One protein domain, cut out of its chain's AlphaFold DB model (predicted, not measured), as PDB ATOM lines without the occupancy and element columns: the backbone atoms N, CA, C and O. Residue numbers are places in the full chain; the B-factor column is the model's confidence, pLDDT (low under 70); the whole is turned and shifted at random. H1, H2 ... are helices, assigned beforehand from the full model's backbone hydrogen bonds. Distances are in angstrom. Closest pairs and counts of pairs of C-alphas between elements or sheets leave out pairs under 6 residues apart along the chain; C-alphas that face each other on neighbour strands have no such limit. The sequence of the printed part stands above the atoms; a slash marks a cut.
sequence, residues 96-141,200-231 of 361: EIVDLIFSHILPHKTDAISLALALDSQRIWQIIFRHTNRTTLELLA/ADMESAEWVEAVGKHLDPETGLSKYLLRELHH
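This is residues 96 to 141 and 200 to 231 of the 361 residues of an uncharacterized protein of Glarea lozoyensis (strain ATCC 20868 / MF5171) (UniProt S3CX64). The long helix H3 runs back from H2, which meets it at residues 124 to 128, and H4 crosses H2 with residues 206 to 211 and meets the far end of H3 with residues 200 to 203, while H5 folds back along H4 as a hairpin and touches no other helix. H1 crosses H3 at residues 127 to 131. The printed part has 78 residues with five named helices, H1 to H5 in that order, and no named strand; the class is all helix. The whole is compact, with a radius of gyration of the C-alphas of 12.0 A, and its C-alphas span 36 by 28 by 18 A.

H3, residues 122 to 140, and H2, residues 109 to 118, form a helical hairpin, at a shallow tilt of 13 degrees and opposite ways. They only just touch, with 3 pairs of C-alphas within 8 A, H3 with residues 124 to 128 alone; the closest C-alphas, of Ala 116 and Ile 124, are 5.9 A apart. H1, residues 96 to 105, touches H3 at a steep tilt of 63 degrees, with the C-alphas of Asp 99 and Ile 127 closest at 7.2 A. H1 and H2 touch only at the corner, and only just, with 3 pairs of C-alphas within 8 A; the closest C-alphas, of Ile 105 and Ala 112, are 5.7 A apart. H4, residues 200 to 212, touches H2 with residues 206 to 211 alone, at a steep tilt of 46 degrees; the C-alphas of Thr 110 and Ala 210 are closest, 4.9 A apart. H3 and H4 only just touch, with 3 pairs of C-alphas within 8 A, the closest being Leu 140 and Ala 200 at 7.2 A; their tilt of 33 degrees is shallow, only just short of steep. H5, residues 220 to 229, forms a helical hairpin with H4 at a shallow tilt of 13 degrees; the C-alphas of Val 208 and Leu 226 are closest, 6.9 A apart. H5 is apart from H1, H2 and H3, and H1 is apart from H4. In H2, H3 and H4 every O i to N i+4 pair is within hydrogen-bond range; in H1 and in H5, 5 of 6 are.

H3 measures 25.7 A from C-alpha 122 at (229.024, 140.144, 168.693) to C-alpha 140 at (223.974, 118.059, 180.840). H4 measures 18.0 A and H5 15.0 A, H5 ending at C-alpha 229, (221.777, 127.742, 167.493). H1 measures 14.3 A and H2 14.2 A.

The C-alphas of Ala 141 and Glu 218 are the two farthest apart, at 37.7 A. Residues 142 to 199 are not printed, and C-alphas 141 and 200 are 10.7 A apart across this cut. The links H1 to H2 and H2 to H3 are tight, and H4 to H5 is short. The mean pLDDT of the printed part is 75.3; residues 133 to 141, 200 to 201, 217 to 223 and 229 to 231 are under 70.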
ATOM      1  N   GLU A  96     233.860 139.876 183.809       79.38
ATOM      2  CA  GLU A  96     233.321 139.407 185.089       79.38
ATOM      3  C   GLU A  96     231.984 140.075 185.428       79.38
ATOM      4  O   GLU A  96     231.068 139.416 185.914       79.38
ATOM      5  N   ILE A  97     231.854 141.378 185.156       84.00
ATOM      6  CA  ILE A  97     230.600 142.111 185.375       84.00
ATOM      7  C   ILE A  97     229.558 141.659 184.358       84.00
ATOM      8  O   ILE A  97     228.402 141.446 184.716       84.00
ATOM      9  N   VAL A  98     229.960 141.492 183.098       82.12
ATOM     10  CA  VAL A  98     229.048 141.013 182.058       82.12
ATOM     11  C   VAL A  98     228.580 139.589 182.369       82.12
ATOM     12  O   VAL A  98     227.381 139.333 182.331       82.12
ATOM     13  N   ASP A  99     229.483 138.696 182.778       76.81
ATOM     14  CA  ASP A  99     229.150 137.338 183.217       76.81
ATOM     15  C   ASP A  99     228.198 137.358 184.424       76.81
ATOM     16  O   ASP A  99     227.218 136.617 184.437       76.81
ATOM     17  N   LEU A 100     228.415 138.245 185.403       81.88
ATOM     18  CA  LEU A 100     227.518 138.406 186.554       81.88
ATOM     19  C   LEU A 100     226.118 138.889 186.142       81.88
ATOM     20  O   LEU A 100     225.119 138.444 186.702       81.88
ATOM     21  N   ILE A 101     226.018 139.797 185.170       86.19
ATOM     22  CA  ILE A 101     224.721 140.239 184.644       86.19
ATOM     23  C   ILE A 101     224.030 139.062 183.949       86.19
ATOM     24  O   ILE A 101     222.871 138.758 184.238       86.19
ATOM     25  N   PHE A 102     224.753 138.347 183.086       83.69
ATOM     26  CA  PHE A 102     224.201 137.208 182.368       83.69
ATOM     27  C   PHE A 102     223.807 136.060 183.294       83.69
ATOM     28  O   PHE A 102     222.769 135.456 183.050       83.69
ATOM     29  N   SER A 103     224.518 135.810 184.394       81.38
ATOM     30  CA  SER A 103     224.138 134.765 185.353       81.38
ATOM     31  C   SER A 103     222.757 134.992 185.980       81.38
ATOM     32  O   SER A 103     222.124 134.033 186.413       81.38
ATOM     33  N   HIS A 104     222.281 136.242 186.024       85.69
ATOM     34  CA  HIS A 104     220.946 136.595 186.521       85.69
ATOM     35  C   HIS A 104     219.884 136.638 185.411       85.69
ATOM     36  O   HIS A 104     218.711 136.414 185.691       85.69
ATOM     37  N   ILE A 105     220.279 136.906 184.160       86.06
ATOM     38  CA  ILE A 105     219.362 137.026 183.012       86.06
ATOM     39  C   ILE A 105     219.145 135.681 182.302       86.06
ATOM     40  O   ILE A 105     218.047 135.404 181.839       86.06
ATOM     41  N   LEU A 106     220.160 134.815 182.240       80.38
ATOM     42  CA  LEU A 106     220.130 133.527 181.528       80.38
ATOM     43  C   LEU A 106     218.999 132.565 181.909       80.38
ATOM     44  O   LEU A 106     218.524 131.876 181.004       80.38
ATOM     45  N   PRO A 107     218.521 132.503 183.170       83.31
ATOM     46  CA  PRO A 107     217.322 131.727 183.491       83.31
ATOM     47  C   PRO A 107     216.102 132.143 182.651       83.31
ATOM     48  O   PRO A 107     215.216 131.333 182.389       83.31
ATOM     49  N   HIS A 108     216.084 133.388 182.173       88.62
ATOM     50  CA  HIS A 108     215.087 133.949 181.273       88.62
ATOM     51  C   HIS A 108     215.665 134.056 179.852       88.62
ATOM     52  O   HIS A 108     216.064 135.125 179.395       88.62
ATOM     53  N   LYS A 109     215.693 132.932 179.119       87.00
ATOM     54  CA  LYS A 109     216.265 132.827 177.754       87.00
ATOM     55  C   LYS A 109     215.785 133.936 176.803       87.00
ATOM     56  O   LYS A 109     216.579 134.493 176.050       87.00
ATOM     57  N   THR A 110     214.505 134.297 176.890       87.38
ATOM     58  CA  THR A 110     213.871 135.410 176.160       87.38
ATOM     59  C   THR A 110     214.563 136.753 176.431       87.38
ATOM     60  O   THR A 110     214.906 137.476 175.501       87.38
ATOM     61  N   ASP A 111     214.854 137.059 177.696       87.00
ATOM     62  CA  ASP A 111     215.490 138.317 178.103       87.00
ATOM     63  C   ASP A 111     216.972 138.355 177.708       87.00
ATOM     64  O   ASP A 111     217.489 139.390 177.292       87.00
ATOM     65  N   ALA A 112     217.653 137.207 177.756       84.12
ATOM     66  CA  ALA A 112     219.027 137.094 177.275       84.12
ATOM     67  C   ALA A 112     219.118 137.378 175.765       84.12
ATOM     68  O   ALA A 112     220.007 138.103 175.321       84.12
ATOM     69  N   ILE A 113     218.178 136.841 174.981       82.75
ATOM     70  CA  ILE A 113     218.107 137.058 173.531       82.75
ATOM     71  C   ILE A 113     217.714 138.495 173.207       82.75
ATOM     72  O   ILE A 113     218.315 139.095 172.316       82.75
ATOM     73  N   SER A 114     216.743 139.068 173.920       84.31
ATOM     74  CA  SER A 114     216.327 140.452 173.692       84.31
ATOM     75  C   SER A 114     217.471 141.432 173.964       84.31
ATOM     76  O   SER A 114     217.705 142.321 173.149       84.31
ATOM     77  N   LEU A 115     218.257 141.214 175.024       81.94
ATOM     78  CA  LEU A 115     219.458 141.998 175.321       81.94
ATOM     79  C   LEU A 115     220.529 141.844 174.230       81.94
ATOM     80  O   LEU A 115     221.134 142.830 173.809       81.94
ATOM     81  N   ALA A 116     220.747 140.619 173.747       79.94
ATOM     82  CA  ALA A 116     221.717 140.334 172.690       79.94
ATOM     83  C   ALA A 116     221.360 140.999 171.358       79.94
ATOM     84  O   ALA A 116     222.236 141.514 170.663       79.94
ATOM     85  N   LEU A 117     220.070 140.990 171.013       77.25
ATOM     86  CA  LEU A 117     219.532 141.622 169.814       77.25
ATOM     87  C   LEU A 117     219.527 143.148 169.932       77.25
ATOM     88  O   LEU A 117     219.911 143.826 168.987       77.25
ATOM     89  N   ALA A 118     219.137 143.689 171.090       76.69
ATOM     90  CA  ALA A 118     219.065 145.131 171.317       76.69
ATOM     91  C   ALA A 118     220.437 145.811 171.245       76.69
ATOM     92  O   ALA A 118     220.529 146.973 170.856       76.69
ATOM     93  N   LEU A 119     221.496 145.098 171.631       74.69
ATOM     94  CA  LEU A 119     222.851 145.638 171.659       74.69
ATOM     95  C   LEU A 119     223.638 145.375 170.370       74.69
ATOM     96  O   LEU A 119     224.732 145.917 170.240       74.69
ATOM     97  N   ASP A 120     223.114 144.545 169.456       74.50
ATOM     98  CA  ASP A 120     223.757 144.106 168.201       74.50
ATOM     99  C   ASP A 120     225.258 143.764 168.362       74.50
ATOM    100  O   ASP A 120     226.092 143.948 167.476       74.50
ATOM    101  N   SER A 121     225.636 143.290 169.555       76.06
ATOM    102  CA  SER A 121     227.036 143.144 169.946       76.06
ATOM    103  C   SER A 121     227.461 141.694 169.791       76.06
ATOM    104  O   SER A 121     227.015 140.795 170.512       76.06
ATOM    105  N   GLN A 122     228.402 141.457 168.875       75.00
ATOM    106  CA  GLN A 122     229.024 140.144 168.693       75.00
ATOM    107  C   GLN A 122     229.666 139.630 169.992       75.00
ATOM    108  O   GLN A 122     229.672 138.424 170.246       75.00
ATOM    109  N   ARG A 123     230.192 140.532 170.832       75.81
ATOM    110  CA  ARG A 123     230.788 140.178 172.126       75.81
ATOM    111  C   ARG A 123     229.744 139.585 173.067       75.81
ATOM    112  O   ARG A 123     230.007 138.562 173.692       75.81
ATOM    113  N   ILE A 124     228.562 140.189 173.135       79.00
ATOM    114  CA  ILE A 124     227.467 139.704 173.980       79.00
ATOM    115  C   ILE A 124     226.988 138.329 173.522       79.00
ATOM    116  O   ILE A 124     226.830 137.434 174.349       79.00
ATOM    117  N   TRP A 125     226.877 138.109 172.210       78.00
ATOM    118  CA  TRP A 125     226.571 136.784 171.667       78.00
ATOM    119  C   TRP A 125     227.603 135.726 172.054       78.00
ATOM    120  O   TRP A 125     227.232 134.606 172.396       78.00
ATOM    121  N   GLN A 126     228.894 136.065 172.047       75.56
ATOM    122  CA  GLN A 126     229.941 135.143 172.500       75.56
ATOM    123  C   GLN A 126     229.840 134.826 173.994       75.56
ATOM    124  O   GLN A 126     230.159 133.706 174.395       75.56
ATOM    125  N   ILE A 127     229.406 135.785 174.811       76.62
ATOM    126  CA  ILE A 127     229.222 135.586 176.251       76.62
ATOM    127  C   ILE A 127     228.006 134.705 176.509       76.62
ATOM    128  O   ILE A 127     228.153 133.691 177.183       76.62
ATOM    129  N   ILE A 128     226.857 135.002 175.892       78.88
ATOM    130  CA  ILE A 128     225.669 134.137 175.944       78.88
ATOM    131  C   ILE A 128     226.038 132.734 175.490       78.88
ATOM    132  O   ILE A 128     225.781 131.786 176.209       78.88
ATOM    133  N   PHE A 129     226.741 132.589 174.367       74.00
ATOM    134  CA  PHE A 129     227.210 131.291 173.894       74.00
ATOM    135  C   PHE A 129     228.073 130.556 174.922       74.00
ATOM    136  O   PHE A 129     227.859 129.374 175.176       74.00
ATOM    137  N   ARG A 130     229.055 131.237 175.524       73.44
ATOM    138  CA  ARG A 130     229.906 130.651 176.569       73.44
ATOM    139  C   ARG A 130     229.090 130.204 177.766       73.44
ATOM    140  O   ARG A 130     229.373 129.149 178.324       73.44
ATOM    141  N   HIS A 131     228.122 131.013 178.158       74.81
ATOM    142  CA  HIS A 131     227.364 130.809 179.371       74.81
ATOM    143  C   HIS A 131     226.268 129.763 179.176       74.81
ATOM    144  O   HIS A 131     226.149 128.888 180.018       74.81
ATOM    145  N   THR A 132     225.565 129.766 178.039       71.06
ATOM    146  CA  THR A 132     224.688 128.676 177.604       71.06
ATOM    147  C   THR A 132     225.486 127.393 177.519       71.06
ATOM    148  O   THR A 132     225.134 126.452 178.200       71.06
ATOM    149  N   ASN A 133     226.625 127.356 176.820       66.19
ATOM    150  CA  ASN A 133     227.456 126.151 176.797       66.19
ATOM    151  C   ASN A 133     227.874 125.713 178.196       66.19
ATOM    152  O   ASN A 133     227.794 124.536 178.507       66.19
ATOM    153  N   ARG A 134     228.306 126.631 179.062       67.62
ATOM    154  CA  ARG A 134     228.698 126.301 180.431       67.62
ATOM    155  C   ARG A 134     227.529 125.743 181.238       67.62
ATOM    156  O   ARG A 134     227.684 124.693 181.840       67.62
ATOM    157  N   THR A 135     226.382 126.411 181.231       67.56
ATOM    158  CA  THR A 135     225.180 126.014 181.971       67.56
ATOM    159  C   THR A 135     224.599 124.729 181.405       67.56
ATOM    160  O   THR A 135     224.335 123.801 182.153       67.56
ATOM    161  N   THR A 136     224.487 124.618 180.086       62.47
ATOM    162  CA  THR A 136     224.119 123.391 179.389       62.47
ATOM    163  C   THR A 136     225.107 122.278 179.715       62.47
ATOM    164  O   THR A 136     224.660 121.187 179.980       62.47
ATOM    165  N   LEU A 137     226.419 122.503 179.810       57.31
ATOM    166  CA  LEU A 137     227.373 121.464 180.230       57.31
ATOM    167  C   LEU A 137     227.275 121.122 181.727       57.31
ATOM    168  O   LEU A 137     227.414 119.962 182.097       57.31
ATOM    169  N   GLU A 138     227.019 122.103 182.592       61.41
ATOM    170  CA  GLU A 138     226.802 121.902 184.032       61.41
ATOM    171  C   GLU A 138     225.503 121.121 184.302       61.41
ATOM    172  O   GLU A 138     225.473 120.282 185.203       61.41
ATOM    173  N   LEU A 139     224.460 121.361 183.500       58.34
ATOM    174  CA  LEU A 139     223.174 120.662 183.542       58.34
ATOM    175  C   LEU A 139     223.234 119.306 182.838       58.34
ATOM    176  O   LEU A 139     222.683 118.334 183.348       58.34
ATOM    177  N   LEU A 140     223.906 119.245 181.683       52.81
ATOM    178  CA  LEU A 140     223.974 118.059 180.840       52.81
ATOM    179  C   LEU A 140     225.039 117.067 181.268       52.81
ATOM    180  O   LEU A 140     225.128 116.009 180.665       52.81
ATOM    181  N   ALA A 141     225.915 117.404 182.207       55.44
ATOM    182  CA  ALA A 141     226.859 116.451 182.760       55.44
ATOM    183  C   ALA A 141     227.558 117.023 184.000       55.44
ATOM    184  O   ALA A 141     228.739 117.361 183.987       55.44
ATOM    185  N   ALA A 200     219.808 117.871 175.536       63.75
ATOM    186  CA  ALA A 200     220.359 118.902 174.651       63.75
ATOM    187  C   ALA A 200     219.332 119.372 173.600       63.75
ATOM    188  O   ALA A 200     219.333 120.538 173.216       63.75
ATOM    189  N   ASP A 201     218.430 118.481 173.178       65.19
ATOM    190  CA  ASP A 201     217.350 118.793 172.243       65.19
ATOM    191  C   ASP A 201     216.235 119.630 172.882       65.19
ATOM    192  O   ASP A 201     215.737 120.549 172.238       65.19
ATOM    193  N   MET A 202     215.862 119.359 174.138       70.81
ATOM    194  CA  MET A 202     214.903 120.193 174.875       70.81
ATOM    195  C   MET A 202     215.470 121.590 175.119       70.81
ATOM    196  O   MET A 202     214.809 122.585 174.835       70.81
ATOM    197  N   GLU A 203     216.725 121.665 175.564       74.31
ATOM    198  CA  GLU A 203     217.419 122.935 175.769       74.31
ATOM    199  C   GLU A 203     217.526 123.707 174.444       74.31
ATOM    200  O   GLU A 203     217.178 124.887 174.379       74.31
ATOM    201  N   SER A 204     217.901 123.026 173.353       76.31
ATOM    202  CA  SER A 204     217.926 123.598 172.004       76.31
ATOM    203  C   SER A 204     216.560 124.094 171.546       76.31
ATOM    204  O   SER A 204     216.487 125.186 170.981       76.31
ATOM    205  N   ALA A 205     215.489 123.339 171.795       81.19
ATOM    206  CA  ALA A 205     214.133 123.735 171.435       81.19
ATOM    207  C   ALA A 205     213.702 125.002 172.183       81.19
ATOM    208  O   ALA A 205     213.161 125.911 171.561       81.19
ATOM    209  N   GLU A 206     214.012 125.109 173.477       83.75
ATOM    210  CA  GLU A 206     213.704 126.298 174.277       83.75
ATOM    211  C   GLU A 206     214.472 127.538 173.793       83.75
ATOM    212  O   GLU A 206     213.902 128.626 173.712       83.75
ATOM    213  N   TRP A 207     215.748 127.391 173.412       81.81
ATOM    214  CA  TRP A 207     216.524 128.486 172.813       81.81
ATOM    215  C   TRP A 207     215.988 128.899 171.437       81.81
ATOM    216  O   TRP A 207     215.902 130.091 171.144       81.81
ATOM    217  N   VAL A 208     215.590 127.934 170.601       82.62
ATOM    218  CA  VAL A 208     214.973 128.199 169.290       82.62
ATOM    219  C   VAL A 208     213.623 128.897 169.451       82.62
ATOM    220  O   VAL A 208     213.355 129.865 168.740       82.62
ATOM    221  N   GLU A 209     212.792 128.459 170.398       86.81
ATOM    222  CA  GLU A 209     211.508 129.093 170.704       86.81
ATOM    223  C   GLU A 209     211.705 130.530 171.200       86.81
ATOM    224  O   GLU A 209     211.040 131.451 170.723       86.81
ATOM    225  N   ALA A 210     212.646 130.742 172.123       84.69
ATOM    226  CA  ALA A 210     212.946 132.064 172.656       84.69
ATOM    227  C   ALA A 210     213.477 133.010 171.567       84.69
ATOM    228  O   ALA A 210     213.089 134.176 171.529       84.69
ATOM    229  N   VAL A 211     214.285 132.506 170.627       82.62
ATOM    230  CA  VAL A 211     214.704 133.281 169.453       82.62
ATOM    231  C   VAL A 211     213.499 133.590 168.569       82.62
ATOM    232  O   VAL A 211     213.287 134.749 168.223       82.62
ATOM    233  N   GLY A 212     212.642 132.605 168.288       82.06
ATOM    234  CA  GLY A 212     211.425 132.781 167.492       82.06
ATOM    235  C   GLY A 212     210.487 133.886 167.994       82.06
ATOM    236  O   GLY A 212     209.832 134.528 167.180       82.06
ATOM    237  N   LYS A 213     210.469 134.173 169.304       85.50
ATOM    238  CA  LYS A 213     209.675 135.268 169.901       85.50
ATOM    239  C   LYS A 213     210.176 136.673 169.545       85.50
ATOM    240  O   LYS A 213     209.405 137.622 169.647       85.50
ATOM    241  N   HIS A 214     211.438 136.813 169.141       77.62
ATOM    242  CA  HIS A 214     212.072 138.104 168.853       77.62
ATOM    243  C   HIS A 214     212.464 138.298 167.388       77.62
ATOM    244  O   HIS A 214     212.932 139.374 167.020       77.62
ATOM    245  N   LEU A 215     212.301 137.275 166.547       75.81
ATOM    246  CA  LEU A 215     212.656 137.371 165.139       75.81
ATOM    247  C   LEU A 215     211.519 137.960 164.311       75.81
ATOM    248  O   LEU A 215     210.455 137.359 164.176       75.81
ATOM    249  N   ASP A 216     211.807 139.087 163.665       72.06
ATOM    250  CA  ASP A 216     211.076 139.516 162.479       72.06
ATOM    251  C   ASP A 216     211.549 138.663 161.279       72.06
ATOM    252  O   ASP A 216     212.754 138.678 160.972       72.06
ATOM    253  N   PRO A 217     210.655 137.906 160.605       62.84
ATOM    254  CA  PRO A 217     211.007 137.057 159.465       62.84
ATOM    255  C   PRO A 217     211.660 137.813 158.298       62.84
ATOM    256  O   PRO A 217     212.314 137.179 157.464       62.84
ATOM    257  N   GLU A 218     211.536 139.141 158.237       60.69
ATOM    258  CA  GLU A 218     212.140 139.953 157.177       60.69
ATOM    259  C   GLU A 218     213.614 140.313 157.434       60.69
ATOM    260  O   GLU A 218     214.356 140.633 156.501       60.69
ATOM    261  N   THR A 219     214.101 140.197 158.674       64.25
ATOM    262  CA  THR A 219     215.486 140.563 159.012       64.25
ATOM    263  C   THR A 219     216.463 139.415 158.740       64.25
ATOM    264  O   THR A 219     216.297 138.300 159.223       64.25
ATOM    265  N   GLY A 220     217.550 139.662 157.998       64.12
ATOM    266  CA  GLY A 220     218.580 138.645 157.704       64.12
ATOM    267  C   GLY A 220     219.342 138.116 158.935       64.12
ATOM    268  O   GLY A 220     219.932 137.035 158.872       64.12
ATOM    269  N   LEU A 221     219.290 138.843 160.056       65.69
ATOM    270  CA  LEU A 221     219.889 138.473 161.344       65.69
ATOM    271  C   LEU A 221     219.255 137.195 161.928       65.69
ATOM    272  O   LEU A 221     219.951 136.356 162.501       65.69
ATOM    273  N   SER A 222     217.959 136.992 161.675       66.38
ATOM    274  CA  SER A 222     217.178 135.827 162.112       66.38
ATOM    275  C   SER A 222     217.754 134.491 161.644       66.38
ATOM    276  O   SER A 222     217.963 133.563 162.427       66.38
ATOM    277  N   LYS A 223     218.091 134.414 160.355       69.06
ATOM    278  CA  LYS A 223     218.636 133.210 159.722       69.06
ATOM    279  C   LYS A 223     220.038 132.894 160.221       69.06
ATOM    280  O   LYS A 223     220.387 131.722 160.328       69.06
ATOM    281  N   TYR A 224     220.837 133.919 160.518       73.00
ATOM    282  CA  TYR A 224     222.168 133.728 161.084       73.00
ATOM    283  C   TYR A 224     222.081 133.132 162.494       73.00
ATOM    284  O   TYR A 224     222.700 132.104 162.750       73.00
ATOM    285  N   LEU A 225     221.258 133.710 163.372       70.38
ATOM    286  CA  LEU A 225     221.126 133.258 164.760       70.38
ATOM    287  C   LEU A 225     220.545 131.848 164.871       70.38
ATOM    288  O   LEU A 225     221.096 131.018 165.591       70.38
ATOM    289  N   LEU A 226     219.496 131.540 164.106       74.44
ATOM    290  CA  LEU A 226     218.958 130.177 164.046       74.44
ATOM    291  C   LEU A 226     220.007 129.183 163.535       74.44
ATOM    292  O   LEU A 226     220.131 128.087 164.073       74.44
ATOM    293  N   ARG A 227     220.814 129.565 162.537       76.56
ATOM    294  CA  ARG A 227     221.900 128.712 162.038       76.56
ATOM    295  C   ARG A 227     222.965 128.451 163.104       76.56
ATOM    296  O   ARG A 227     223.432 127.320 163.196       76.56
ATOM    297  N   GLU A 228     223.340 129.458 163.892       73.38
ATOM    298  CA  GLU A 228     224.302 129.293 164.990       73.38
ATOM    299  C   GLU A 228     223.726 128.435 166.131       73.38
ATOM    300  O   GLU A 228     224.423 127.551 166.619       73.38
ATOM    301  N   LEU A 229     222.447 128.599 166.498       69.81
ATOM    302  CA  LEU A 229     221.777 127.742 167.493       69.81
ATOM    303  C   LEU A 229     221.648 126.284 167.041       69.81
ATOM    304  O   LEU A 229     221.751 125.364 167.849       69.81
ATOM    305  N   HIS A 230     221.442 126.056 165.745       69.06
ATOM    306  CA  HIS A 230     221.450 124.712 165.174       69.06
ATOM    307  C   HIS A 230     222.864 124.157 164.963       69.06
ATOM    308  O   HIS A 230     223.008 122.965 164.669       69.06
ATOM    309  N   HIS A 231     223.906 124.979 165.121       69.12
ATOM    310  CA  HIS A 231     225.281 124.534 164.977       69.12
ATOM    311  C   HIS A 231     225.646 123.591 166.125       69.12
ATOM    312  O   HIS A 231     225.417 123.873 167.300       69.12
TER     313      HIS A 231